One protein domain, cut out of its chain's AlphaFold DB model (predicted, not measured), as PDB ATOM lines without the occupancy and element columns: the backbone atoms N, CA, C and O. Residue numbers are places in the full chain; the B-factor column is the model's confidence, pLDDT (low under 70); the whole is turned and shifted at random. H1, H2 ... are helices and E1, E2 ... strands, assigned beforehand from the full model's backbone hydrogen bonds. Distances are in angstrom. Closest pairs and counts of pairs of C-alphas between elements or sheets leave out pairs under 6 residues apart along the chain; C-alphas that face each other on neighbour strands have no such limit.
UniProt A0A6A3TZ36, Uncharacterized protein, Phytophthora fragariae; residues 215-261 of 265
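AT A GLANCE: This is residues 215 to 261 of the 265 residues of an uncharacterized protein of Phytophthora fragariae (UniProt A0A6A3TZ36). With little regular structure, this is an open, flat trail of chain: a small loop, residues 215 to 228, folds back on itself at one end, a long unnamed stretch leads away from it, and helix H1 sticks out alone at the other end. The 47 printed residues hold one named strand, E1, then one named helix, H1; the class is mixed, with 14 residues in named elements. The whole is extended, with a radius of gyration of the C-alphas of 15.4 A and spans of 42 by 30 by 13 A.

HOW THE PARTS SIT: H1, residues 251 to 261, and E1, residues 226 to 228, are apart. E1 pairs with no named strand, but residues 226 to 227 of it pair with residues 215 to 216, antiparallel. Residues 232 to 261, of which 251 to 261 belong to H1, stand free. In H1 every O i to N i+4 pair is within hydrogen-bond range.

IN THESE COORDINATES: H1 is 15.3 A long, from C-alpha 251 at (0.169, 29.494, 117.149) to C-alpha 261 at (15.374, 30.521, 118.127). E1 begins at C-alpha 226, (-17.968, 47.347, 121.928), and is 6.4 A long.

THE WHOLE: The C-alphas of Lys 236 and Asp 261, the two farthest apart, are 44.0 A apart. The printed part has no cut. The link from E1 to H1, 22 residues, is long. Confidence is low, with pLDDT under 70, in residues 217 to 225.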
ATOM      1  N   PHE A 215     -22.769  45.291 122.133       79.19
ATOM      2  CA  PHE A 215     -22.754  45.082 123.576       79.19
ATOM      3  C   PHE A 215     -21.407  45.437 124.199       79.19
ATOM      4  O   PHE A 215     -20.363  45.371 123.559       79.19
ATOM      5  N   GLN A 216     -21.427  45.819 125.474       76.50
ATOM      6  CA  GLN A 216     -20.208  46.109 126.220       76.50
ATOM      7  C   GLN A 216     -19.416  44.813 126.432       76.50
ATOM      8  O   GLN A 216     -19.988  43.813 126.885       76.50
ATOM      9  N   GLY A 217     -18.130  44.833 126.078       69.44
ATOM     10  CA  GLY A 217     -17.180  43.776 126.406       69.44
ATOM     11  C   GLY A 217     -17.094  43.585 127.919       69.44
ATOM     12  O   GLY A 217     -17.296  44.535 128.680       69.44
ATOM     13  N   GLY A 218     -16.866  42.344 128.352       69.88
ATOM     14  CA  GLY A 218     -16.761  41.989 129.766       69.88
ATOM     15  C   GLY A 218     -15.614  42.703 130.492       69.88
ATOM     16  O   GLY A 218     -14.908  43.547 129.931       69.88
ATOM     17  N   ARG A 219     -15.421  42.365 131.773       68.62
ATOM     18  CA  ARG A 219     -14.394  42.985 132.636       68.62
ATOM     19  C   ARG A 219     -12.970  42.770 132.112       68.62
ATOM     20  O   ARG A 219     -12.061  43.483 132.515       68.62
ATOM     21  N   GLU A 220     -12.802  41.826 131.198       67.81
ATOM     22  CA  GLU A 220     -11.562  41.447 130.534       67.81
ATOM     23  C   GLU A 220     -11.077  42.532 129.552       67.81
ATOM     24  O   GLU A 220      -9.884  42.632 129.272       67.81
ATOM     25  N   PHE A 221     -11.970  43.404 129.065       61.53
ATOM     26  CA  PHE A 221     -11.648  44.446 128.083       61.53
ATOM     27  C   PHE A 221     -11.824  45.861 128.658       61.53
ATOM     28  O   PHE A 221     -12.676  46.641 128.236       61.53
ATOM     29  N   VAL A 222     -10.961  46.207 129.618       62.72
ATOM     30  CA  VAL A 222     -11.064  47.395 130.495       62.72
ATOM     31  C   VAL A 222     -11.038  48.751 129.762       62.72
ATOM     32  O   VAL A 222     -11.557  49.736 130.281       62.72
ATOM     33  N   LYS A 223     -10.433  48.842 128.567       62.28
ATOM     34  CA  LYS A 223     -10.195  50.134 127.882       62.28
ATOM     35  C   LYS A 223     -10.985  50.378 126.605       62.28
ATOM     36  O   LYS A 223     -11.014  51.510 126.136       62.28
ATOM     37  N   THR A 224     -11.598  49.361 126.025       60.47
ATOM     38  CA  THR A 224     -12.484  49.446 124.856       60.47
ATOM     39  C   THR A 224     -12.771  48.018 124.452       60.47
ATOM     40  O   THR A 224     -11.834  47.245 124.280       60.47
ATOM     41  N   ARG A 225     -14.044  47.689 124.258       62.34
ATOM     42  CA  ARG A 225     -14.508  46.849 123.150       62.34
ATOM     43  C   ARG A 225     -16.021  46.834 123.228       62.34
ATOM     44  O   ARG A 225     -16.620  46.146 124.045       62.34
ATOM     45  N   MET A 226     -16.630  47.668 122.395       71.69
ATOM     46  CA  MET A 226     -17.968  47.347 121.928       71.69
ATOM     47  C   MET A 226     -17.803  46.067 121.116       71.69
ATOM     48  O   MET A 226     -17.017  46.030 120.170       71.69
ATOM     49  N   CYS A 227     -18.445  45.000 121.555       76.19
ATOM     50  CA  CYS A 227     -18.525  43.764 120.807       76.19
ATOM     51  C   CYS A 227     -19.703  43.879 119.843       76.19
ATOM     52  O   CYS A 227     -20.747  44.425 120.203       76.19
ATOM     53  N   TYR A 228     -19.515  43.377 118.628       81.56
ATOM     54  CA  TYR A 228     -20.505  43.415 117.561       81.56
ATOM     55  C   TYR A 228     -20.948  41.986 117.239       81.56
ATOM     56  O   TYR A 228     -20.117  41.079 117.207       81.56
ATOM     57  N   GLY A 229     -22.240  41.791 116.991       79.50
ATOM     58  CA  GLY A 229     -22.841  40.488 116.704       79.50
ATOM     59  C   GLY A 229     -23.604  39.909 117.898       79.50
ATOM     60  O   GLY A 229     -24.048  40.634 118.784       79.50
ATOM     61  N   ASP A 230     -23.769  38.588 117.923       75.75
ATOM     62  CA  ASP A 230     -24.547  37.901 118.957       75.75
ATOM     63  C   ASP A 230     -23.702  37.575 120.192       75.75
ATOM     64  O   ASP A 230     -22.761  36.787 120.122       75.75
ATOM     65  N   ARG A 231     -24.108  38.075 121.368       72.69
ATOM     66  CA  ARG A 231     -23.433  37.773 122.648       72.69
ATOM     67  C   ARG A 231     -23.378  36.274 122.982       72.69
ATOM     68  O   ARG A 231     -22.444  35.839 123.642       72.69
ATOM     69  N   PHE A 232     -24.377  35.501 122.561       76.00
ATOM     70  CA  PHE A 232     -24.529  34.081 122.914       76.00
ATOM     71  C   PHE A 232     -24.629  33.159 121.688       76.00
ATOM     72  O   PHE A 232     -25.223  32.095 121.799       76.00
ATOM     73  N   LEU A 233     -24.125  33.601 120.524       72.06
ATOM     74  CA  LEU A 233     -24.222  32.932 119.216       72.06
ATOM     75  C   LEU A 233     -25.518  32.110 119.028       72.06
ATOM     76  O   LEU A 233     -25.505  30.884 118.998       72.06
ATOM     77  N   LYS A 234     -26.660  32.800 118.908       72.88
ATOM     78  CA  LYS A 234     -27.977  32.161 118.702       72.88
ATOM     79  C   LYS A 234     -28.257  31.825 117.232       72.88
ATOM     80  O   LYS A 234     -29.331  31.318 116.901       72.88
ATOM     81  N   SER A 235     -27.345  32.183 116.337       70.50
ATOM     82  CA  SER A 235     -27.538  32.080 114.899       70.50
ATOM     83  C   SER A 235     -27.414  30.629 114.419       70.50
ATOM     84  O   SER A 235     -26.512  29.895 114.798       70.50
ATOM     85  N   LYS A 236     -28.323  30.209 113.530       76.56
ATOM     86  CA  LYS A 236     -28.322  28.854 112.941       76.56
ATOM     87  C   LYS A 236     -27.182  28.618 111.942       76.56
ATOM     88  O   LYS A 236     -26.953  27.488 111.531       76.56
ATOM     89  N   HIS A 237     -26.532  29.691 111.496       76.44
ATOM     90  CA  HIS A 237     -25.575  29.677 110.388       76.44
ATOM     91  C   HIS A 237     -24.114  29.650 110.836       76.44
ATOM     92  O   HIS A 237     -23.234  29.496 109.997       76.44
ATOM     93  N   PHE A 238     -23.850  29.803 112.132       76.81
ATOM     94  CA  PHE A 238     -22.500  29.842 112.672       76.81
ATOM     95  C   PHE A 238     -22.371  28.783 113.765       76.81
ATOM     96  O   PHE A 238     -23.286  28.590 114.560       76.81
ATOM     97  N   GLN A 239     -21.232  28.095 113.794       80.44
ATOM     98  CA  GLN A 239     -20.895  27.126 114.835       80.44
ATOM     99  C   GLN A 239     -19.639  27.600 115.563       80.44
ATOM    100  O   GLN A 239     -18.697  28.082 114.933       80.44
ATOM    101  N   LEU A 240     -19.628  27.472 116.891       82.50
ATOM    102  CA  LEU A 240     -18.434  27.727 117.691       82.50
ATOM    103  C   LEU A 240     -17.571  26.472 117.702       82.50
ATOM    104  O   LEU A 240     -18.058  25.384 117.995       82.50
ATOM    105  N   THR A 241     -16.283  26.649 117.429       85.69
ATOM    106  CA  THR A 241     -15.268  25.621 117.660       85.69
ATOM    107  C   THR A 241     -14.447  26.046 118.878       85.69
ATOM    108  O   THR A 241     -13.992  27.193 118.902       85.69
ATOM    109  N   PRO A 242     -14.283  25.188 119.904       88.12
ATOM    110  CA  PRO A 242     -13.379  25.460 121.018       88.12
ATOM    111  C   PRO A 242     -11.969  25.777 120.516       88.12
ATOM    112  O   PRO A 242     -11.531  25.184 119.532       88.12
ATOM    113  N   TRP A 243     -11.259  26.680 121.200       84.31
ATOM    114  CA  TRP A 243      -9.916  27.112 120.789       84.31
ATOM    115  C   TRP A 243      -8.957  25.932 120.593       84.31
ATOM    116  O   TRP A 243      -8.289  25.859 119.570       84.31
ATOM    117  N   GLU A 244      -8.976  24.973 121.520       90.81
ATOM    118  CA  GLU A 244      -8.157  23.749 121.513       90.81
ATOM    119  C   GLU A 244      -8.340  22.896 120.249       90.81
ATOM    120  O   GLU A 244      -7.423  22.203 119.823       90.81
ATOM    121  N   ASN A 245      -9.513  22.969 119.619       93.44
ATOM    122  CA  ASN A 245      -9.843  22.178 118.434       93.44
ATOM    123  C   ASN A 245      -9.458  22.880 117.124       93.44
ATOM    124  O   ASN A 245      -9.707  22.345 116.042       93.44
ATOM    125  N   LEU A 246      -8.892  24.088 117.187       91.75
ATOM    126  CA  LEU A 246      -8.453  24.808 115.999       91.75
ATOM    127  C   LEU A 246      -7.098  24.262 115.510       91.75
ATOM    128  O   LEU A 246      -6.212  23.994 116.324       91.75
ATOM    129  N   PRO A 247      -6.866  24.167 114.187       93.44
ATOM    130  CA  PRO A 247      -5.585  23.702 113.635       93.44
ATOM    131  C   PRO A 247      -4.371  24.526 114.092       93.44
ATOM    132  O   PRO A 247      -3.244  24.047 114.069       93.44
ATOM    133  N   TRP A 248      -4.611  25.766 114.515       90.25
ATOM    134  CA  TRP A 248      -3.619  26.748 114.950       90.25
ATOM    135  C   TRP A 248      -3.750  27.097 116.440       90.25
ATOM    136  O   TRP A 248      -3.365  28.187 116.853       90.25
ATOM    137  N   HIS A 249      -4.299  26.198 117.262       91.06
ATOM    138  CA  HIS A 249      -4.440  26.418 118.707       91.06
ATOM    139  C   HIS A 249      -3.108  26.750 119.409       91.06
ATOM    140  O   HIS A 249      -3.115  27.539 120.349       91.06
ATOM    141  N   ASN A 250      -1.979  26.240 118.892       91.94
ATOM    142  CA  ASN A 250      -0.619  26.466 119.414       91.94
ATOM    143  C   ASN A 250       0.155  27.576 118.677       91.94
ATOM    144  O   ASN A 250       1.388  27.587 118.682       91.94
ATOM    145  N   ILE A 251      -0.524  28.480 117.961       94.94
ATOM    146  CA  ILE A 251       0.169  29.494 117.149       94.94
ATOM    147  C   ILE A 251       1.002  30.463 117.998       94.94
ATOM    148  O   ILE A 251       2.065  30.889 117.559       94.94
ATOM    149  N   GLU A 252       0.554  30.784 119.214       90.75
ATOM    150  CA  GLU A 252       1.297  31.651 120.136       90.75
ATOM    151  C   GLU A 252       2.588  30.982 120.607       90.75
ATOM    152  O   GLU A 252       3.651  31.592 120.513       90.75
ATOM    153  N   ASP A 253       2.515  29.714 121.014       93.94
ATOM    154  CA  ASP A 253       3.690  28.930 121.408       93.94
ATOM    155  C   ASP A 253       4.684  28.817 120.249       93.94
ATOM    156  O   ASP A 253       5.871  29.087 120.408       93.94
ATOM    157  N   THR A 254       4.176  28.539 119.045       94.25
ATOM    158  CA  THR A 254       4.993  28.450 117.826       94.25
ATOM    159  C   THR A 254       5.715  29.771 117.533       94.25
ATOM    160  O   THR A 254       6.896  29.783 117.189       94.25
ATOM    161  N   LEU A 255       5.023  30.906 117.678       94.25
ATOM    162  CA  LEU A 255       5.619  32.232 117.488       94.25
ATOM    163  C   LEU A 255       6.668  32.551 118.558       94.25
ATOM    164  O   LEU A 255       7.695  33.156 118.243       94.25
ATOM    165  N   LEU A 256       6.422  32.154 119.808       94.56
ATOM    166  CA  LEU A 256       7.371  32.329 120.905       94.56
ATOM    167  C   LEU A 256       8.632  31.489 120.700       94.56
ATOM    168  O   LEU A 256       9.733  31.988 120.943       94.56
ATOM    169  N   ASP A 257       8.486  30.260 120.219       95.62
ATOM    170  CA  ASP A 257       9.616  29.392 119.905       95.62
ATOM    171  C   ASP A 257      10.440  29.962 118.747       95.62
ATOM    172  O   ASP A 257      11.651  30.123 118.895       95.62
ATOM    173  N   TYR A 258       9.806  30.426 117.662       96.31
ATOM    174  CA  TYR A 258      10.530  31.104 116.580       96.31
ATOM    175  C   TYR A 258      11.276  32.357 117.046       96.31
ATOM    176  O   TYR A 258      12.407  32.597 116.621       96.31
ATOM    177  N   ALA A 259      10.672  33.166 117.919       95.75
ATOM    178  CA  ALA A 259      11.335  34.341 118.474       95.75
ATOM    179  C   ALA A 259      12.540  33.957 119.352       95.75
ATOM    180  O   ALA A 259      13.574  34.629 119.313       95.75
ATOM    181  N   ARG A 260      12.426  32.868 120.123       95.31
ATOM    182  CA  ARG A 260      13.513  32.344 120.956       95.31
ATOM    183  C   ARG A 260      14.660  31.809 120.102       95.31
ATOM    184  O   ARG A 260      15.807  32.136 120.398       95.31
ATOM    185  N   ASP A 261      14.367  31.063 119.044       96.19
ATOM    186  CA  ASP A 261      15.374  30.521 118.127       96.19
ATOM    187  C   ASP A 261      16.105  31.640 117.378       96.19
ATOM    188  O   ASP A 261      17.333  31.653 117.317       96.19
TER     189      ASP A 261